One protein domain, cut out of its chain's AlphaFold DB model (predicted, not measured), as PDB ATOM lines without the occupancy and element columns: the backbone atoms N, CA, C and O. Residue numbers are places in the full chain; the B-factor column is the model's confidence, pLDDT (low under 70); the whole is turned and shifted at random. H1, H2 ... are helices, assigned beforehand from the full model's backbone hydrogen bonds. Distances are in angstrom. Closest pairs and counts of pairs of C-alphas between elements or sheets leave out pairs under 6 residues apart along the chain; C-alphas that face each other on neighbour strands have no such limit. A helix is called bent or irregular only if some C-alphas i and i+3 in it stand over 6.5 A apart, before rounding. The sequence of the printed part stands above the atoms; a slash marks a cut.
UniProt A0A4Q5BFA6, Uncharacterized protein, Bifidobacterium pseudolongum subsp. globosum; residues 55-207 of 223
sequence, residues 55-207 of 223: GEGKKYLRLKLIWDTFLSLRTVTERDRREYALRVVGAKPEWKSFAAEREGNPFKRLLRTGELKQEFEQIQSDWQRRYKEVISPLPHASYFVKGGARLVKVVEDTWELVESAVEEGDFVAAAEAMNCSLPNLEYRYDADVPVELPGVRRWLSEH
ATOM      1  N   GLY A  55     251.362 208.447 202.185       87.44
ATOM      2  CA  GLY A  55     250.635 207.322 201.584       87.44
ATOM      3  C   GLY A  55     249.288 207.736 200.978       87.44
ATOM      4  O   GLY A  55     248.993 207.370 199.841       87.44
ATOM      5  N   GLU A  56     248.513 208.547 201.701       88.56
ATOM      6  CA  GLU A  56     247.209 209.057 201.248       88.56
ATOM      7  C   GLU A  56     247.356 210.064 200.105       88.56
ATOM      8  O   GLU A  56     246.643 209.998 199.109       88.56
ATOM      9  N   GLY A  57     248.369 210.923 200.155       89.69
ATOM     10  CA  GLY A  57     248.647 211.839 199.054       89.69
ATOM     11  C   GLY A  57     249.057 211.132 197.753       89.69
ATOM     12  O   GLY A  57     248.672 211.554 196.663       89.69
ATOM     13  N   LYS A  58     249.773 210.003 197.837       87.81
ATOM     14  CA  LYS A  58     250.070 209.160 196.663       87.81
ATOM     15  C   LYS A  58     248.821 208.488 196.096       87.81
ATOM     16  O   LYS A  58     248.716 208.336 194.881       87.81
ATOM     17  N   LYS A  59     247.886 208.079 196.957       85.88
ATOM     18  CA  LYS A  59     246.571 207.570 196.548       85.88
ATOM     19  C   LYS A  59     245.780 208.641 195.791       85.88
ATOM     20  O   LYS A  59     245.313 208.355 194.691       85.88
ATOM     21  N   TYR A  60     245.746 209.869 196.306       90.06
ATOM     22  CA  TYR A  60     245.128 211.020 195.643       90.06
ATOM     23  C   TYR A  60     245.695 211.274 194.247       90.06
ATOM     24  O   TYR A  60     244.940 211.340 193.281       90.06
ATOM     25  N   LEU A  61     247.024 211.333 194.102       88.75
ATOM     26  CA  LEU A  61     247.653 211.541 192.793       88.75
ATOM     27  C   LEU A  61     247.288 210.451 191.775       88.75
ATOM     28  O   LEU A  61     247.222 210.722 190.578       88.75
ATOM     29  N   ARG A  62     247.037 209.217 192.230       82.44
ATOM     30  CA  ARG A  62     246.575 208.142 191.345       82.44
ATOM     31  C   ARG A  62     245.098 208.250 191.002       82.44
ATOM     32  O   ARG A  62     244.761 208.020 189.846       82.44
ATOM     33  N   LEU A  63     244.242 208.603 191.961       86.19
ATOM     34  CA  LEU A  63     242.833 208.883 191.678       86.19
ATOM     35  C   LEU A  63     242.714 210.016 190.651       86.19
ATOM     36  O   LEU A  63     242.005 209.863 189.662       86.19
ATOM     37  N   LYS A  64     243.509 211.080 190.825       89.62
ATOM     38  CA  LYS A  64     243.644 212.172 189.859       89.62
ATOM     39  C   LYS A  64     244.019 211.663 188.473       89.62
ATOM     40  O   LYS A  64     243.339 211.967 187.504       89.62
ATOM     41  N   LEU A  65     245.064 210.838 188.381       86.00
ATOM     42  CA  LEU A  65     245.487 210.255 187.108       86.00
ATOM     43  C   LEU A  65     244.373 209.425 186.453       86.00
ATOM     44  O   LEU A  65     244.167 209.551 185.248       86.00
ATOM     45  N   ILE A  66     243.654 208.590 187.213       84.19
ATOM     46  CA  ILE A  66     242.517 207.806 186.699       84.19
ATOM     47  C   ILE A  66     241.444 208.741 186.135       84.19
ATOM     48  O   ILE A  66     240.985 208.537 185.008       84.19
ATOM     49  N   TRP A  67     241.076 209.774 186.893       89.69
ATOM     50  CA  TRP A  67     240.047 210.723 186.494       89.69
ATOM     51  C   TRP A  67     240.451 211.543 185.263       89.69
ATOM     52  O   TRP A  67     239.729 211.543 184.267       89.69
ATOM     53  N   ASP A  68     241.647 212.134 185.264       89.50
ATOM     54  CA  ASP A  68     242.201 212.890 184.134       89.50
ATOM     55  C   ASP A  68     242.273 212.027 182.862       89.50
ATOM     56  O   ASP A  68     241.929 212.466 181.758       89.50
ATOM     57  N   THR A  69     242.660 210.757 183.014       86.38
ATOM     58  CA  THR A  69     242.702 209.798 181.903       86.38
ATOM     59  C   THR A  69     241.297 209.525 181.359       86.38
ATOM     60  O   THR A  69     241.093 209.531 180.142       86.38
ATOM     61  N   PHE A  70     240.299 209.346 182.230       88.62
ATOM     62  CA  PHE A  70     238.910 209.188 181.801       88.62
ATOM     63  C   PHE A  70     238.366 210.442 181.103       88.62
ATOM     64  O   PHE A  70     237.685 210.327 180.082       88.62
ATOM     65  N   LEU A  71     238.691 211.645 181.588       92.12
ATOM     66  CA  LEU A  71     238.299 212.905 180.946       92.12
ATOM     67  C   LEU A  71     238.893 213.049 179.537       92.12
ATOM     68  O   LEU A  71     238.210 213.521 178.619       92.12
ATOM     69  N   SER A  72     240.133 212.596 179.340       91.12
ATOM     70  CA  SER A  72     240.766 212.516 178.019       91.12
ATOM     71  C   SER A  72     239.992 211.579 177.084       91.12
ATOM     72  O   SER A  72     239.578 211.993 175.995       91.12
ATOM     73  N   LEU A  73     239.665 210.362 177.539       90.62
ATOM     74  CA  LEU A  73     238.832 209.423 176.780       90.62
ATOM     75  C   LEU A  73     237.440 209.998 176.472       90.62
ATOM     76  O   LEU A  73     236.951 209.857 175.348       90.62
ATOM     77  N   ARG A  74     236.802 210.679 177.435       94.31
ATOM     78  CA  ARG A  74     235.511 211.364 177.252       94.31
ATOM     79  C   ARG A  74     235.584 212.389 176.133       94.31
ATOM     80  O   ARG A  74     234.706 212.423 175.276       94.31
ATOM     81  N   THR A  75     236.651 213.177 176.111       95.44
ATOM     82  CA  THR A  75     236.875 214.203 175.092       95.44
ATOM     83  C   THR A  75     237.024 213.586 173.704       95.44
ATOM     84  O   THR A  75     236.349 214.014 172.766       95.44
ATOM     85  N   VAL A  76     237.856 212.550 173.570       94.25
ATOM     86  CA  VAL A  76     238.054 211.848 172.292       94.25
ATOM     87  C   VAL A  76     236.764 211.177 171.824       94.25
ATOM     88  O   VAL A  76     236.391 211.314 170.662       94.25
ATOM     89  N   THR A  77     236.043 210.521 172.734       94.38
ATOM     90  CA  THR A  77     234.775 209.851 172.426       94.38
ATOM     91  C   THR A  77     233.726 210.846 171.937       94.38
ATOM     92  O   THR A  77     233.120 210.634 170.891       94.38
ATOM     93  N   GLU A  78     233.524 211.962 172.640       96.31
ATOM     94  CA  GLU A  78     232.556 212.982 172.221       96.31
ATOM     95  C   GLU A  78     232.944 213.648 170.900       96.31
ATOM     96  O   GLU A  78     232.068 213.939 170.082       96.31
ATOM     97  N   ARG A  79     234.241 213.863 170.655       96.25
ATOM     98  CA  ARG A  79     234.713 214.380 169.369       96.25
ATOM     99  C   ARG A  79     234.356 213.423 168.236       96.25
ATOM    100  O   ARG A  79     233.697 213.845 167.290       96.25
ATOM    101  N   ASP A  80     234.729 212.153 168.352       96.25
ATOM    102  CA  ASP A  80     234.464 211.149 167.322       96.25
ATOM    103  C   ASP A  80     232.957 210.975 167.074       96.25
ATOM    104  O   ASP A  80     232.512 210.968 165.926       96.25
ATOM    105  N   ARG A  81     232.147 210.919 168.143       96.38
ATOM    106  CA  ARG A  81     230.681 210.835 168.041       96.38
ATOM    107  C   ARG A  81     230.099 212.004 167.250       96.38
ATOM    108  O   ARG A  81     229.243 211.807 166.387       96.38
ATOM    109  N   ARG A  82     230.575 213.224 167.523       95.00
ATOM    110  CA  ARG A  82     230.147 214.439 166.815       95.00
ATOM    111  C   ARG A  82     230.614 214.439 165.367       95.00
ATOM    112  O   ARG A  82     229.811 214.742 164.491       95.00
ATOM    113  N   GLU A  83     231.874 214.102 165.110       95.50
ATOM    114  CA  GLU A  83     232.437 214.042 163.758       95.50
ATOM    115  C   GLU A  83     231.699 213.025 162.888       95.50
ATOM    116  O   GLU A  83     231.361 213.327 161.742       95.50
ATOM    117  N   TYR A  84     231.398 211.846 163.433       95.38
ATOM    118  CA  TYR A  84     230.603 210.841 162.742       95.38
ATOM    119  C   TYR A  84     229.190 211.352 162.442       95.38
ATOM    120  O   TYR A  84     228.761 211.330 161.289       95.38
ATOM    121  N   ALA A  85     228.487 211.890 163.446       94.94
ATOM    122  CA  ALA A  85     227.135 212.411 163.259       94.94
ATOM    123  C   ALA A  85     227.082 213.545 162.220       94.94
ATOM    124  O   ALA A  85     226.199 213.560 161.363       94.94
ATOM    125  N   LEU A  86     228.059 214.457 162.233       94.50
ATOM    126  CA  LEU A  86     228.173 215.532 161.244       94.50
ATOM    127  C   LEU A  86     228.527 215.016 159.845       94.50
ATOM    128  O   LEU A  86     228.043 215.570 158.862       94.50
ATOM    129  N   ARG A  87     229.324 213.948 159.732       95.06
ATOM    130  CA  ARG A  87     229.636 213.312 158.444       95.06
ATOM    131  C   ARG A  87     228.398 212.683 157.803       95.06
ATOM    132  O   ARG A  87     228.264 212.736 156.586       95.06
ATOM    133  N   VAL A  88     227.512 212.098 158.609       94.19
ATOM    134  CA  VAL A  88     226.287 211.438 158.129       94.19
ATOM    135  C   VAL A  88     225.171 212.447 157.842       94.19
ATOM    136  O   VAL A  88     224.516 212.362 156.807       94.19
ATOM    137  N   VAL A  89     224.937 213.400 158.748       93.81
ATOM    138  CA  VAL A  89     223.786 214.324 158.676       93.81
ATOM    139  C   VAL A  89     224.115 215.614 157.919       93.81
ATOM    140  O   VAL A  89     223.212 216.293 157.428       93.81
ATOM    141  N   GLY A  90     225.400 215.941 157.783       91.88
ATOM    142  CA  GLY A  90     225.877 217.195 157.213       91.88
ATOM    143  C   GLY A  90     225.977 218.319 158.245       91.88
ATOM    144  O   GLY A  90     225.578 218.186 159.409       91.88
ATOM    145  N   ALA A  91     226.528 219.453 157.808       90.44
ATOM    146  CA  ALA A  91     226.720 220.630 158.649       90.44
ATOM    147  C   ALA A  91     225.392 221.148 159.220       90.44
ATOM    148  O   ALA A  91     224.340 221.060 158.582       90.44
ATOM    149  N   LYS A  92     225.451 221.707 160.434       91.12
ATOM    150  CA  LYS A  92     224.289 222.333 161.063       91.12
ATOM    151  C   LYS A  92     223.812 223.507 160.197       91.12
ATOM    152  O   LYS A  92     224.637 224.348 159.845       91.12
ATOM    153  N   PRO A  93     222.509 223.600 159.881       88.44
ATOM    154  CA  PRO A  93     221.986 224.733 159.136       88.44
ATOM    155  C   PRO A  93     222.142 226.015 159.963       88.44
ATOM    156  O   PRO A  93     221.778 226.066 161.140       88.44
ATOM    157  N   GLU A  94     222.679 227.058 159.335       90.31
ATOM    158  CA  GLU A  94     222.845 228.379 159.938       90.31
ATOM    159  C   GLU A  94     221.901 229.385 159.287       90.31
ATOM    160  O   GLU A  94     221.822 229.470 158.062       90.31
ATOM    161  N   TRP A  95     221.226 230.196 160.109       84.44
ATOM    162  CA  TRP A  95     220.261 231.185 159.621       84.44
ATOM    163  C   TRP A  95     220.890 232.168 158.629       84.44
ATOM    164  O   TRP A  95     220.280 232.501 157.619       84.44
ATOM    165  N   LYS A  96     222.127 232.610 158.893       84.25
ATOM    166  CA  LYS A  96     222.833 233.569 158.030       84.25
ATOM    167  C   LYS A  96     223.038 233.015 156.617       84.25
ATOM    168  O   LYS A  96     222.739 233.716 155.655       84.25
ATOM    169  N   SER A  97     223.496 231.769 156.505       82.38
ATOM    170  CA  SER A  97     223.718 231.088 155.224       82.38
ATOM    171  C   SER A  97     222.395 230.765 154.527       82.38
ATOM    172  O   SER A  97     222.235 231.060 153.348       82.38
ATOM    173  N   PHE A  98     221.405 230.270 155.279       82.50
ATOM    174  CA  PHE A  98     220.068 229.965 154.762       82.50
ATOM    175  C   PHE A  98     219.359 231.199 154.182       82.50
ATOM    176  O   PHE A  98     218.833 231.160 153.070       82.50
ATOM    177  N   ALA A  99     219.379 232.316 154.916       77.44
ATOM    178  CA  ALA A  99     218.796 233.573 154.462       77.44
ATOM    179  C   ALA A  99     219.538 234.121 153.234       77.44
ATOM    180  O   ALA A  99     218.901 234.590 152.297       77.44
ATOM    181  N   ALA A 100     220.872 234.028 153.198       78.31
ATOM    182  CA  ALA A 100     221.666 234.483 152.056       78.31
ATOM    183  C   ALA A 100     221.409 233.669 150.771       78.31
ATOM    184  O   ALA A 100     221.347 234.255 149.694       78.31
ATOM    185  N   GLU A 101     221.222 232.348 150.868       76.75
ATOM    186  CA  GLU A 101     220.953 231.476 149.714       76.75
ATOM    187  C   GLU A 101     219.544 231.661 149.129       76.75
ATOM    188  O   GLU A 101     219.367 231.598 147.911       76.75
ATOM    189  N   ARG A 102     218.529 231.899 149.972       72.31
ATOM    190  CA  ARG A 102     217.132 232.057 149.521       72.31
ATOM    191  C   ARG A 102     216.738 233.491 149.181       72.31
ATOM    192  O   ARG A 102     215.747 233.705 148.479       72.31
ATOM    193  N   GLU A 103     217.512 234.477 149.620       62.03
ATOM    194  CA  GLU A 103     217.233 235.889 149.380       62.03
ATOM    195  C   GLU A 103     218.286 236.522 148.469       62.03
ATOM    196  O   GLU A 103     219.181 237.236 148.909       62.03
ATOM    197  N   GLY A 104     218.111 236.384 147.155       60.56
ATOM    198  CA  GLY A 104     218.878 237.178 146.187       60.56
ATOM    199  C   GLY A 104     218.587 238.693 146.224       60.56
ATOM    200  O   GLY A 104     219.096 239.414 145.371       60.56
ATOM    201  N   ASN A 105     217.732 239.205 147.131       59.09
ATOM    202  CA  ASN A 105     217.385 240.632 147.181       59.09
ATOM    203  C   ASN A 105     216.922 241.122 148.583       59.09
ATOM    204  O   ASN A 105     215.892 240.652 149.079       59.09
ATOM    205  N   PRO A 106     217.604 242.107 149.206       58.19
ATOM    206  CA  PRO A 106     217.359 242.551 150.585       58.19
ATOM    207  C   PRO A 106     216.001 243.223 150.841       58.19
ATOM    208  O   PRO A 106     215.588 243.298 151.991       58.19
ATOM    209  N   PHE A 107     215.264 243.672 149.819       53.44
ATOM    210  CA  PHE A 107     213.924 244.259 150.007       53.44
ATOM    211  C   PHE A 107     212.809 243.214 150.170       53.44
ATOM    212  O   PHE A 107     211.769 243.505 150.757       53.44
ATOM    213  N   LYS A 108     213.028 241.968 149.721       55.69
ATOM    214  CA  LYS A 108     212.085 240.860 149.959       55.69
ATOM    215  C   LYS A 108     212.164 240.308 151.392       55.69
ATOM    216  O   LYS A 108     211.204 239.675 151.829       55.69
ATOM    217  N   ARG A 109     213.234 240.637 152.140       56.06
ATOM    218  CA  ARG A 109     213.434 240.285 153.564       56.06
ATOM    219  C   ARG A 109     212.287 240.709 154.457       56.06
ATOM    220  O   ARG A 109     211.882 239.956 155.330       56.06
ATOM    221  N   LEU A 110     211.767 241.916 154.258       54.72
ATOM    222  CA  LEU A 110     210.781 242.518 155.159       54.72
ATOM    223  C   LEU A 110     209.365 241.954 154.985       54.72
ATOM    224  O   LEU A 110     208.553 242.086 155.891       54.72
ATOM    225  N   LEU A 111     209.070 241.316 153.846       55.53
ATOM    226  CA  LEU A 111     207.715 240.869 153.501       55.53
ATOM    227  C   LEU A 111     207.517 239.344 153.597       55.53
ATOM    228  O   LEU A 111     206.376 238.898 153.599       55.53
ATOM    229  N   ARG A 112     208.593 238.543 153.690       60.69
ATOM    230  CA  ARG A 112     208.551 237.061 153.782       60.69
ATOM    231  C   ARG A 112     209.319 236.474 154.974       60.69
ATOM    232  O   ARG A 112     209.525 235.266 155.055       60.69
ATOM    233  N   THR A 113     209.749 237.314 155.912       64.69
ATOM    234  CA  THR A 113     210.604 236.907 157.041       64.69
ATOM    235  C   THR A 113     209.943 235.868 157.946       64.69
ATOM    236  O   THR A 113     210.636 235.004 158.472       64.69
ATOM    237  N   GLY A 114     208.616 235.928 158.111       69.56
ATOM    238  CA  GLY A 114     207.863 234.957 158.912       69.56
ATOM    239  C   GLY A 114     207.860 233.548 158.312       69.56
ATOM    240  O   GLY A 114     208.125 232.585 159.024       69.56
ATOM    241  N   GLU A 115     207.634 233.433 157.001       77.56
ATOM    242  CA  GLU A 115     207.599 232.151 156.280       77.56
ATOM    243  C   GLU A 115     208.997 231.519 156.196       77.56
ATOM    244  O   GLU A 115     209.169 230.354 156.542       77.56
ATOM    245  N   LEU A 116     210.026 232.303 155.848       78.62
ATOM    246  CA  LEU A 116     211.416 231.824 155.801       78.62
ATOM    247  C   LEU A 116     211.921 231.363 157.171       78.62
ATOM    248  O   LEU A 116     212.679 230.398 157.263       78.62
ATOM    249  N   LYS A 117     211.505 232.044 158.245       82.94
ATOM    250  CA  LYS A 117     211.854 231.642 159.608       82.94
ATOM    251  C   LYS A 117     211.201 230.311 159.980       82.94
ATOM    252  O   LYS A 117     211.895 229.451 160.511       82.94
ATOM    253  N   GLN A 118     209.927 230.110 159.644       85.69
ATOM    254  CA  GLN A 118     209.244 228.829 159.857       85.69
ATOM    255  C   GLN A 118     209.885 227.692 159.047       85.69
ATOM    256  O   GLN A 118     210.104 226.607 159.581       85.69
ATOM    257  N   GLU A 119     210.250 227.941 157.786       85.81
ATOM    258  CA  GLU A 119     210.976 226.968 156.960       85.81
ATOM    259  C   GLU A 119     212.338 226.605 157.569       85.81
ATOM    260  O   GLU A 119     212.699 225.430 157.639       85.81
ATOM    261  N   PHE A 120     213.095 227.595 158.048       87.94
ATOM    262  CA  PHE A 120     214.373 227.346 158.711       87.94
ATOM    263  C   PHE A 120     214.207 226.566 160.015       87.94
ATOM    264  O   PHE A 120     214.972 225.638 160.264       87.94
ATOM    265  N   GLU A 121     213.207 226.900 160.831       90.38
ATOM    266  CA  GLU A 121     212.902 226.178 162.069       90.38
ATOM    267  C   GLU A 121     212.560 224.708 161.792       90.38
ATOM    268  O   GLU A 121     213.031 223.824 162.514       90.38
ATOM    269  N   GLN A 122     211.821 224.417 160.715       92.44
ATOM    270  CA  GLN A 122     211.551 223.044 160.276       92.44
ATOM    271  C   GLN A 122     212.832 222.324 159.841       92.44
ATOM    272  O   GLN A 122     213.116 221.234 160.332       92.44
ATOM    273  N   ILE A 123     213.655 222.951 158.994       89.81
ATOM    274  CA  ILE A 123     214.933 222.382 158.534       89.81
ATOM    275  C   ILE A 123     215.878 222.123 159.713       89.81
ATOM    276  O   ILE A 123     216.531 221.079 159.779       89.81
ATOM    277  N   GLN A 124     215.945 223.055 160.663       93.31
ATOM    278  CA  GLN A 124     216.750 222.921 161.867       93.31
ATOM    279  C   GLN A 124     216.231 221.787 162.756       93.31
ATOM    280  O   GLN A 124     217.036 221.003 163.260       93.31
ATOM    281  N   SER A 125     214.913 221.665 162.920       94.25
ATOM    282  CA  SER A 125     214.288 220.587 163.696       94.25
ATOM    283  C   SER A 125     214.537 219.219 163.055       94.25
ATOM    284  O   SER A 125     214.941 218.275 163.736       94.25
ATOM    285  N   ASP A 126     214.395 219.115 161.732       95.19
ATOM    286  CA  ASP A 126     214.683 217.896 160.974       95.19
ATOM    287  C   ASP A 126     216.167 217.518 161.015       95.19
ATOM    288  O   ASP A 126     216.513 216.334 161.084       95.19
ATOM    289  N   TRP A 127     217.063 218.507 160.973       95.88
ATOM    290  CA  TRP A 127     218.493 218.289 161.174       95.88
ATOM    291  C   TRP A 127     218.781 217.787 162.593       95.88
ATOM    292  O   TRP A 127     219.484 216.792 162.750       95.88
ATOM    293  N   GLN A 128     218.195 218.407 163.624       95.31
ATOM    294  CA  GLN A 128     218.370 217.992 165.020       95.31
ATOM    295  C   GLN A 128     217.866 216.568 165.266       95.31
ATOM    296  O   GLN A 128     218.544 215.793 165.942       95.31
ATOM    297  N   ARG A 129     216.710 216.203 164.695       96.50
ATOM    298  CA  ARG A 129     216.174 214.838 164.767       96.50
ATOM    299  C   ARG A 129     217.158 213.832 164.170       96.50
ATOM    300  O   ARG A 129     217.563 212.910 164.874       96.50
ATOM    301  N   ARG A 130     217.601 214.048 162.926       95.12
ATOM    302  CA  ARG A 130     218.566 213.162 162.247       95.12
ATOM    303  C   ARG A 130     219.891 213.072 163.002       95.12
ATOM    304  O   ARG A 130     220.436 211.989 163.170       95.12
ATOM    305  N   TYR A 131     220.391 214.199 163.508       95.56
ATOM    306  CA  TYR A 131     221.600 214.234 164.327       95.56
ATOM    307  C   TYR A 131     221.461 213.357 165.576       95.56
ATOM    308  O   TYR A 131     222.348 212.557 165.874       95.56
ATOM    309  N   LYS A 132     220.327 213.459 166.281       95.00
ATOM    310  CA  LYS A 132     220.040 212.653 167.473       95.00
ATOM    311  C   LYS A 132     219.924 211.161 167.150       95.00
ATOM    312  O   LYS A 132     220.458 210.339 167.893       95.00
ATOM    313  N   GLU A 133     219.259 210.815 166.053       95.81
ATOM    314  CA  GLU A 133     219.123 209.431 165.578       95.81
ATOM    315  C   GLU A 133     220.486 208.792 165.289       95.81
ATOM    316  O   GLU A 133     220.702 207.641 165.651       95.81
ATOM    317  N   VAL A 134     221.430 209.550 164.723       94.56
ATOM    318  CA  VAL A 134     222.776 209.047 164.407       94.56
ATOM    319  C   VAL A 134     223.687 208.979 165.636       94.56
ATOM    320  O   VAL A 134     224.455 208.031 165.773       94.56
ATOM    321  N   ILE A 135     223.627 209.962 166.541       93.62
ATOM    322  CA  ILE A 135     224.549 210.025 167.690       93.62
ATOM    323  C   ILE A 135     224.122 209.140 168.870       93.62
ATOM    324  O   ILE A 135     224.972 208.646 169.610       93.62
ATOM    325  N   SER A 136     222.813 208.937 169.064       91.94
ATOM    326  CA  SER A 136     222.270 208.176 170.196       91.94
ATOM    327  C   SER A 136     222.716 206.708 170.288       91.94
ATOM    328  O   SER A 136     222.979 206.285 171.413       91.94
ATOM    329  N   PRO A 137     222.857 205.928 169.193       93.25
ATOM    330  CA  PRO A 137     223.348 204.553 169.291       93.25
ATOM    331  C   PRO A 137     224.851 204.465 169.582       93.25
ATOM    332  O   PRO A 137     225.332 203.398 169.957       93.25
ATOM    333  N   LEU A 138     225.611 205.553 169.405       93.25
ATOM    334  CA  LEU A 138     227.054 205.529 169.614       93.25
ATOM    335  C   LEU A 138     227.389 205.529 171.113       93.25
ATOM    336  O   LEU A 138     226.894 206.403 171.840       93.25
ATOM    337  N   PRO A 139     228.265 204.615 171.573       92.31
ATOM    338  CA  PRO A 139     228.591 204.463 172.985       92.31
ATOM    339  C   PRO A 139     229.273 205.710 173.554       92.31
ATOM    340  O   PRO A 139     230.036 206.400 172.877       92.31
ATOM    341  N   HIS A 140     229.010 205.976 174.832       93.00
ATOM    342  CA  HIS A 140     229.729 206.978 175.615       93.00
ATOM    343  C   HIS A 140     231.033 206.404 176.178       93.00
ATOM    344  O   HIS A 140     231.193 205.190 176.273       93.00
ATOM    345  N   ALA A 141     231.940 207.275 176.630       91.00
ATOM    346  CA  ALA A 141     233.256 206.875 177.136       91.00
ATOM    347  C   ALA A 141     233.210 205.829 178.262       91.00
ATOM    348  O   ALA A 141     234.063 204.951 178.332       91.00
ATOM    349  N   SER A 142     232.184 205.887 179.112       90.38
ATOM    350  CA  SER A 142     231.974 204.933 180.202       90.38
ATOM    351  C   SER A 142     231.705 203.499 179.741       90.38
ATOM    352  O   SER A 142     231.916 202.577 180.521       90.38
ATOM    353  N   TYR A 143     231.266 203.291 178.496       88.88
ATOM    354  CA  TYR A 143     231.126 201.957 177.906       88.88
ATOM    355  C   TYR A 143     232.479 201.261 177.750       88.88
ATOM    356  O   TYR A 143     232.562 200.045 177.881       88.88
ATOM    357  N   PHE A 144     233.542 202.030 177.504       87.19
ATOM    358  CA  PHE A 144     234.884 201.485 177.321       87.19
ATOM    359  C   PHE A 144     235.596 201.183 178.636       87.19
ATOM    360  O   PHE A 144     236.729 200.729 178.596       87.19
ATOM    361  N   VAL A 145     234.969 201.435 179.786       85.31
ATOM    362  CA  VAL A 145     235.536 201.158 181.108       85.31
ATOM    363  C   VAL A 145     234.958 199.847 181.630       85.31
ATOM    364  O   VAL A 145     233.739 199.697 181.737       85.31
ATOM    365  N   LYS A 146     235.818 198.906 182.022       78.88
ATOM    366  CA  LYS A 146     235.428 197.668 182.701       78.88
ATOM    367  C   LYS A 146     234.725 198.016 184.017       78.88
ATOM    368  O   LYS A 146     235.298 198.665 184.882       78.88
ATOM    369  N   GLY A 147     233.461 197.615 184.158       77.06
ATOM    370  CA  GLY A 147     232.572 198.047 185.256       77.06
ATOM    371  C   GLY A 147     231.548 199.121 184.853       77.06
ATOM    372  O   GLY A 147     230.584 199.371 185.583       77.06
ATOM    373  N   GLY A 148     231.693 199.693 183.657       83.81
ATOM    374  CA  GLY A 148     230.713 200.545 182.996       83.81
ATOM    375  C   GLY A 148     230.437 201.875 183.700       83.81
ATOM    376  O   GLY A 148     231.183 202.346 184.558       83.81
ATOM    377  N   ALA A 149     229.296 202.478 183.357       86.69
ATOM    378  CA  ALA A 149     228.887 203.794 183.855       86.69
ATOM    379  C   ALA A 149     228.750 203.887 185.380       86.69
ATOM    380  O   ALA A 149     228.991 204.950 185.942       86.69
ATOM    381  N   ARG A 150     228.396 202.788 186.059       86.38
ATOM    382  CA  ARG A 150     228.292 202.777 187.526       86.38
ATOM    383  C   ARG A 150     229.650 203.002 188.181       86.38
ATOM    384  O   ARG A 150     229.735 203.768 189.130       86.38
ATOM    385  N   LEU A 151     230.696 202.367 187.655       84.44
ATOM    386  CA  LEU A 151     232.047 202.513 188.185       84.44
ATOM    387  C   LEU A 151     232.577 203.928 187.987       84.44
ATOM    388  O   LEU A 151     233.071 204.544 188.923       84.44
ATOM    389  N   VAL A 152     232.420 204.445 186.767       88.12
ATOM    390  CA  VAL A 152     232.792 205.820 186.427       88.12
ATOM    391  C   VAL A 152     232.100 206.808 187.355       88.12
ATOM    392  O   VAL A 152     232.747 207.737 187.820       88.12
ATOM    393  N   LYS A 153     230.817 206.587 187.665       90.25
ATOM    394  CA  LYS A 153     230.075 207.477 188.555       90.25
ATOM    395  C   LYS A 153     230.628 207.472 189.981       90.25
ATOM    396  O   LYS A 153     230.820 208.532 190.551       90.25
ATOM    397  N   VAL A 154     230.979 206.304 190.522       88.12
ATOM    398  CA  VAL A 154     231.632 206.212 191.841       88.12
ATOM    399  C   VAL A 154     232.976 206.946 191.854       88.12
ATOM    400  O   VAL A 154     233.292 207.626 192.828       88.12
ATOM    401  N   VAL A 155     233.766 206.827 190.782       88.50
ATOM    402  CA  VAL A 155     235.046 207.541 190.650       88.50
ATOM    403  C   VAL A 155     234.830 209.053 190.554       88.50
ATOM    404  O   VAL A 155     235.542 209.782 191.233       88.50
ATOM    405  N   GLU A 156     233.855 209.506 189.764       92.38
ATOM    406  CA  GLU A 156     233.467 210.920 189.645       92.38
ATOM    407  C   GLU A 156     233.045 211.488 191.002       92.38
ATOM    408  O   GLU A 156     233.657 212.440 191.475       92.38
ATOM    409  N   ASP A 157     232.082 210.852 191.672       92.56
ATOM    410  CA  ASP A 157     231.558 211.318 192.960       92.56
ATOM    411  C   ASP A 157     232.661 211.335 194.033       92.56
ATOM    412  O   ASP A 157     232.750 212.257 194.843       92.56
ATOM    413  N   THR A 158     233.549 210.334 194.030       91.06
ATOM    414  CA  THR A 158     234.697 210.320 194.947       91.06
ATOM    415  C   THR A 158     235.688 211.427 194.611       91.06
ATOM    416  O   THR A 158     236.211 212.066 195.520       91.06
ATOM    417  N   TRP A 159     235.974 211.652 193.327       93.31
ATOM    418  CA  TRP A 159     236.880 212.708 192.896       93.31
ATOM    419  C   TRP A 159     236.360 214.086 193.303       93.31
ATOM    420  O   TRP A 159     237.124 214.847 193.881       93.31
ATOM    421  N   GLU A 160     235.073 214.369 193.092       94.50
ATOM    422  CA  GLU A 160     234.440 215.634 193.485       94.50
ATOM    423  C   GLU A 160     234.574 215.895 194.994       94.50
ATOM    424  O   GLU A 160     234.988 216.980 195.403       94.50
ATOM    425  N   LEU A 161     234.306 214.884 195.830       94.00
ATOM    426  CA  LEU A 161     234.463 214.994 197.286       94.00
ATOM    427  C   LEU A 161     235.919 215.250 197.696       94.00
ATOM    428  O   LEU A 161     236.195 216.060 198.580       94.00
ATOM    429  N   VAL A 162     236.857 214.544 197.066       93.50
ATOM    430  CA  VAL A 162     238.285 214.649 197.379       93.50
ATOM    431  C   VAL A 162     238.859 215.982 196.907       93.50
ATOM    432  O   VAL A 162     239.634 216.590 197.637       93.50
ATOM    433  N   GLU A 163     238.492 216.441 195.711       94.56
ATOM    434  CA  GLU A 163     238.946 217.711 195.142       94.56
ATOM    435  C   GLU A 163     238.445 218.888 195.980       94.56
ATOM    436  O   GLU A 163     239.262 219.708 196.392       94.56
ATOM    437  N   SER A 164     237.164 218.892 196.363       94.69
ATOM    438  CA  SER A 164     236.596 219.907 197.261       94.69
ATOM    439  C   SER A 164     237.323 219.959 198.611       94.69
ATOM    440  O   SER A 164     237.751 221.028 199.042       94.69
ATOM    441  N   ALA A 165     237.567 218.810 199.250       93.69
ATOM    442  CA  ALA A 165     238.307 218.767 200.514       93.69
ATOM    443  C   ALA A 165     239.766 219.244 200.362       93.69
ATOM    444  O   ALA A 165     240.311 219.916 201.240       93.69
ATOM    445  N   VAL A 166     240.420 218.926 199.240       93.12
ATOM    446  CA  VAL A 166     241.783 219.393 198.943       93.12
ATOM    447  C   VAL A 166     241.819 220.905 198.698       93.12
ATOM    448  O   VAL A 166     242.755 221.559 199.166       93.12
ATOM    449  N   GLU A 167     240.827 221.472 198.013       90.94
ATOM    450  CA  GLU A 167     240.691 222.921 197.793       90.94
ATOM    451  C   GLU A 167     240.532 223.685 199.113       90.94
ATOM    452  O   GLU A 167     241.185 224.711 199.310       90.94
ATOM    453  N   GLU A 168     239.781 223.125 200.062       90.94
ATOM    454  CA  GLU A 168     239.623 223.653 201.425       90.94
ATOM    455  C   GLU A 168     240.851 223.394 202.325       90.94
ATOM    456  O   GLU A 168     240.997 223.965 203.410       90.94
ATOM    457  N   GLY A 169     241.778 222.542 201.881       90.81
ATOM    458  CA  GLY A 169     242.956 222.141 202.646       90.81
ATOM    459  C   GLY A 169     242.650 221.164 203.786       90.81
ATOM    460  O   GLY A 169     243.456 221.043 204.721       90.81
ATOM    461  N   ASP A 170     241.520 220.458 203.727       94.06
ATOM    462  CA  ASP A 170     241.170 219.348 204.611       94.06
ATOM    463  C   ASP A 170     241.656 218.008 204.033       94.06
ATOM    464  O   ASP A 170     240.938 217.207 203.430       94.06
ATOM    465  N   PHE A 171     242.941 217.739 204.251       92.62
ATOM    466  CA  PHE A 171     243.577 216.504 203.794       92.62
ATOM    467  C   PHE A 171     243.130 215.252 204.564       92.62
ATOM    468  O   PHE A 171     243.409 214.139 204.114       92.62
ATOM    469  N   VAL A 172     242.480 215.413 205.724       91.38
ATOM    470  CA  VAL A 172     241.930 214.288 206.491       91.38
ATOM    471  C   VAL A 172     240.622 213.854 205.848       91.38
ATOM    472  O   VAL A 172     240.507 212.687 205.477       91.38
ATOM    473  N   ALA A 173     239.706 214.794 205.599       92.06
ATOM    474  CA  ALA A 173     238.466 214.526 204.877       92.06
ATOM    475  C   ALA A 173     238.736 213.957 203.474       92.06
ATOM    476  O   ALA A 173     238.115 212.971 203.072       92.06
ATOM    477  N   ALA A 174     239.733 214.494 202.759       91.88
ATOM    478  CA  ALA A 174     240.163 213.954 201.468       91.88
ATOM    479  C   ALA A 174     240.607 212.480 201.565       91.88
ATOM    480  O   ALA A 174     240.249 211.651 200.725       91.88
ATOM    481  N   ALA A 175     241.378 212.122 202.598       88.62
ATOM    482  CA  ALA A 175     241.806 210.743 202.818       88.62
ATOM    483  C   ALA A 175     240.632 209.824 203.194       88.62
ATOM    484  O   ALA A 175     240.546 208.699 202.698       88.62
ATOM    485  N   GLU A 176     239.714 210.285 204.042       88.81
ATOM    486  CA  GLU A 176     238.519 209.528 204.422       88.81
ATOM    487  C   GLU A 176     237.618 209.254 203.213       88.81
ATOM    488  O   GLU A 176     237.235 208.104 202.987       88.81
ATOM    489  N   ALA A 177     237.366 210.263 202.374       88.25
ATOM    490  CA  ALA A 177     236.574 210.121 201.155       88.25
ATOM    491  C   ALA A 177     237.159 209.067 200.198       88.25
ATOM    492  O   ALA A 177     236.427 208.213 199.696       88.25
ATOM    493  N   MET A 178     238.484 209.056 199.996       86.75
ATOM    494  CA  MET A 178     239.141 208.039 199.161       86.75
ATOM    495  C   MET A 178     239.038 206.625 199.742       86.75
ATOM    496  O   MET A 178     238.879 205.659 198.995       86.75
ATOM    497  N   ASN A 179     239.170 206.478 201.062       79.12
ATOM    498  CA  ASN A 179     239.218 205.164 201.705       79.12
ATOM    499  C   ASN A 179     237.828 204.540 201.913       79.12
ATOM    500  O   ASN A 179     237.724 203.316 201.936       79.12
ATOM    501  N   CYS A 180     236.773 205.349 202.034       68.25
ATOM    502  CA  CYS A 180     235.400 204.873 202.224       68.25
ATOM    503  C   CYS A 180     234.685 204.519 200.910       68.25
ATOM    504  O   CYS A 180     233.818 203.645 200.906       68.25
ATOM    505  N   SER A 181     235.034 205.189 199.808       66.00
ATOM    506  CA  SER A 181     234.189 205.212 198.603       66.00
ATOM    507  C   SER A 181     234.697 204.351 197.446       66.00
ATOM    508  O   SER A 181     233.928 204.023 196.544       66.00
ATOM    509  N   LEU A 182     235.972 203.949 197.457       65.50
ATOM    510  CA  LEU A 182     236.570 203.183 196.363       65.50
ATOM    511  C   LEU A 182     236.636 201.688 196.738       65.50
ATOM    512  O   LEU A 182     237.448 201.311 197.584       65.50
ATOM    513  N   PRO A 183     235.803 200.812 196.139       55.66
ATOM    514  CA  PRO A 183     235.956 199.361 196.267       55.66
ATOM    515  C   PRO A 183     237.198 198.889 195.499       55.66
ATOM    516  O   PRO A 183     237.926 199.699 194.933       55.66
ATOM    517  N   ASN A 184     237.448 197.579 195.431       59.56
ATOM    518  CA  ASN A 184     238.538 197.065 194.607       59.56
ATOM    519  C   ASN A 184     238.301 197.357 193.122       59.56
ATOM    520  O   ASN A 184     237.567 196.640 192.446       59.56
ATOM    521  N   LEU A 185     238.898 198.440 192.631       61.97
ATOM    522  CA  LEU A 185     238.793 198.889 191.250       61.97
ATOM    523  C   LEU A 185     239.781 198.113 190.387       61.97
ATOM    524  O   LEU A 185     240.933 197.992 190.765       61.97
ATOM    525  N   GLU A 186     239.354 197.626 189.226       59.84
ATOM    526  CA  GLU A 186     240.246 197.310 188.106       59.84
ATOM    527  C   GLU A 186     239.859 198.237 186.954       59.84
ATOM    528  O   GLU A 186     238.857 198.004 186.276       59.84
ATOM    529  N   TYR A 187     240.623 199.309 186.740       63.59
ATOM    530  CA  TYR A 187     240.302 200.300 185.712       63.59
ATOM    531  C   TYR A 187     240.862 199.888 184.344       63.59
ATOM    532  O   TYR A 187     241.896 200.371 183.883       63.59
ATOM    533  N   ARG A 188     240.181 198.947 183.687       68.38
ATOM    534  CA  ARG A 188     240.587 198.440 182.369       68.38
ATOM    535  C   ARG A 188     239.739 199.012 181.255       68.38
ATOM    536  O   ARG A 188     238.531 199.158 181.399       68.38
ATOM    537  N   TYR A 189     240.388 199.255 180.125       72.88
ATOM    538  CA  TYR A 189     239.713 199.531 178.869       72.88
ATOM    539  C   TYR A 189     239.734 198.310 177.945       72.88
ATOM    540  O   TYR A 189     240.736 198.078 177.281       72.88
ATOM    541  N   ASP A 190     238.678 197.498 177.937       68.25
ATOM    542  CA  ASP A 190     238.641 196.202 177.235       68.25
ATOM    543  C   ASP A 190     237.446 196.027 176.282       68.25
ATOM    544  O   ASP A 190     237.265 194.954 175.710       68.25
ATOM    545  N   ALA A 191     236.640 197.071 176.080       72.12
ATOM    546  CA  ALA A 191     235.454 196.978 175.238       72.12
ATOM    547  C   ALA A 191     235.764 197.129 173.740       72.12
ATOM    548  O   ALA A 191     236.617 197.921 173.329       72.12
ATOM    549  N   ASP A 192     234.984 196.424 172.919       81.50
ATOM    550  CA  ASP A 192     235.013 196.562 171.465       81.50
ATOM    551  C   ASP A 192     234.667 197.991 171.029       81.50
ATOM    552  O   ASP A 192     233.689 198.593 171.487       81.50
ATOM    553  N   VAL A 193     235.463 198.527 170.099       86.50
ATOM    554  CA  VAL A 193     235.306 199.902 169.607       86.50
ATOM    555  C   VAL A 193     234.639 199.905 168.233       86.50
ATOM    556  O   VAL A 193     235.243 199.392 167.274       86.50
ATOM    557  N   PRO A 194     233.450 200.531 168.104       89.50
ATOM    558  CA  PRO A 194     232.776 200.710 166.823       89.50
ATOM    559  C   PRO A 194     233.684 201.375 165.785       89.50
ATOM    560  O   PRO A 194     234.528 202.213 166.112       89.50
ATOM    561  N   VAL A 195     233.517 201.016 164.511       92.19
ATOM    562  CA  VAL A 195     234.330 201.571 163.409       92.19
ATOM    563  C   VAL A 195     234.096 203.073 163.212       92.19
ATOM    564  O   VAL A 195     234.948 203.774 162.671       92.19
ATOM    565  N   GLU A 196     232.961 203.565 163.701       92.12
ATOM    566  CA  GLU A 196     232.532 204.957 163.739       92.12
ATOM    567  C   GLU A 196     233.382 205.822 164.684       92.12
ATOM    568  O   GLU A 196     233.373 207.043 164.544       92.12
ATOM    569  N   LEU A 197     234.139 205.205 165.606       94.25
ATOM    570  CA  LEU A 197     234.943 205.872 166.641       94.25
ATOM    571  C   LEU A 197     236.457 205.567 166.499       94.25
ATOM    572  O   LEU A 197     237.070 204.937 167.370       94.25
ATOM    573  N   PRO A 198     237.097 205.961 165.381       93.25
ATOM    574  CA  PRO A 198     238.484 205.594 165.085       93.25
ATOM    575  C   PRO A 198     239.518 206.271 165.999       93.25
ATOM    576  O   PRO A 198     240.592 205.714 166.236       93.25
ATOM    577  N   GLY A 199     239.225 207.466 166.509       92.44
ATOM    578  CA  GLY A 199     240.040 208.179 167.485       92.44
ATOM    579  C   GLY A 199     240.019 207.498 168.848       92.44
ATOM    580  O   GLY A 199     241.077 207.376 169.457       92.44
ATOM    581  N   VAL A 200     238.871 206.968 169.285       90.69
ATOM    582  CA  VAL A 200     238.783 206.135 170.499       90.69
ATOM    583  C   VAL A 200     239.662 204.896 170.360       90.69
ATOM    584  O   VAL A 200     240.461 204.606 171.245       90.69
ATOM    585  N   ARG A 201     239.594 204.202 169.216       89.69
ATOM    586  CA  ARG A 201     240.446 203.031 168.950       89.69
ATOM    587  C   ARG A 201     241.933 203.375 169.042       89.69
ATOM    588  O   ARG A 201     242.696 202.630 169.649       89.69
ATOM    589  N   ARG A 202     242.344 204.504 168.452       90.06
ATOM    590  CA  ARG A 202     243.727 204.990 168.538       90.06
ATOM    591  C   ARG A 202     244.114 205.314 169.980       90.06
ATOM    592  O   ARG A 202     245.151 204.856 170.443       90.06
ATOM    593  N   TRP A 203     243.260 206.036 170.698       90.25
ATOM    594  CA  TRP A 203     243.498 206.415 172.087       90.25
ATOM    595  C   TRP A 203     243.734 205.186 172.974       90.25
ATOM    596  O   TRP A 203     244.721 205.154 173.704       90.25
ATOM    597  N   LEU A 204     242.903 204.147 172.833       84.75
ATOM    598  CA  LEU A 204     243.045 202.882 173.566       84.75
ATOM    599  C   LEU A 204     244.354 202.148 173.247       84.75
ATOM    600  O   LEU A 204     244.901 201.472 174.110       84.75
ATOM    601  N   SER A 205     244.869 202.277 172.022       82.50
ATOM    602  CA  SER A 205     246.157 201.679 171.640       82.50
ATOM    603  C   SER A 205     247.373 202.440 172.181       82.50
ATOM    604  O   SER A 205     248.434 201.851 172.360       82.50
ATOM    605  N   GLU A 206     247.222 203.741 172.440       83.38
ATOM    606  CA  GLU A 206     248.282 204.621 172.951       83.38
ATOM    607  C   GLU A 206     248.325 204.657 174.487       83.38
ATOM    608  O   GLU A 206     249.381 204.901 175.067       83.38
ATOM    609  N   HIS A 207     247.191 204.393 175.145       75.00
ATOM    610  CA  HIS A 207     247.036 204.417 176.598       75.00
ATOM    611  C   HIS A 207     246.790 202.988 177.105       75.00
ATOM    612  O   HIS A 207     245.633 202.584 177.257       75.00
TER     613      HIS A 207
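What this domain is: This is residues 55 to 207 of the 223 residues of an uncharacterized protein of Bifidobacterium pseudolongum subsp. globosum (UniProt A0A4Q5BFA6). The model is a wide V: one arm is the long helix H1, and the other is H3, which meets the end of H1 near its own end and reaches away from it, with the short H2 towards its far part. H5 and H6 form a helical hairpin that crosses the first part of H1, while H4 and H7 pack on H1 between that hairpin and the corner of the V. The printed part has 153 residues with seven named helices, H1 to H7 in order, and no named strand, an all helix domain. It is extended, with a radius of gyration of the C-alphas of 23.0 A, and its C-alphas span 73 by 38 by 23 A.

Where its parts are: H1, residues 55 to 89, begins with C-alpha 55 at (250.635, 207.322, 201.584) and is 51.1 A long. H2 is residues 95 to 102. H3, residues 109 to 135, is 35.2 A long and ends with C-alpha 135 at (224.549, 210.025, 167.690). It has a kink of 40 degrees near residue 116 and is irregular, with C-alphas 111 and 114 8.0 A apart. H4 is residues 141 to 144. H5, residues 148 to 168, is 30.9 A long, and H6, residues 171 to 181, is 15.6 A long. H7, residues 198 to 206, ends with C-alpha 206 at (248.282, 204.621, 172.951).

How they stand to each other: H1 is the hub, touching five other helices. Its residues 56 to 60 touch H6, closest at the C-alphas of Glu 56 and Ala 175, 5.9 A apart. Its residues 60 to 67 touch residues 155 to 162 of H5 at a steep tilt of 53 degrees, closest at the C-alphas of Leu 63 and Trp 159, 7.2 A apart. H5 and H6 are a hairpin at a shallow tilt of 13 degrees, with the C-alphas of Val 162 and Ala 174 closest at 4.6 A. H4 touches H1, with the C-alphas of Arg 74 and Ala 141 closest at 5.0 A, and touches H5 only at the corner. H7 touches residues 73 to 80 of H1 at a shallow tilt of 26 degrees, opposite ways, closest at the C-alphas of Thr 77 and Val 200, 5.8 A apart. Residues 81 to 89 of H1 touch residues 127 to 135 of H3 at a steep tilt of 57 degrees, closest at the C-alphas of Ala 85 and Val 134, 5.6 A apart. H2 and H3 only just touch, with 3 pairs of C-alphas within 8 A, the closest those of Trp 95 and Phe 120 at 7.1 A. Helix packing is only just mostly crossed. Every O i to N i+4 pair is within hydrogen-bond range in H1, H2, H5, H6 and H7, against 21 of 23 in H3; H4 is too short for such a pair.

The domain as a whole: The two C-alphas farthest apart, those of Gly 55 and Phe 107, are 73.3 A apart. The printed part has no cut. The link from H6 to H7, residues 182 to 197, is long. The mean pLDDT of the printed part is 85.3, and it is under 70 at residues 103 to 114, 180 to 188 and 190.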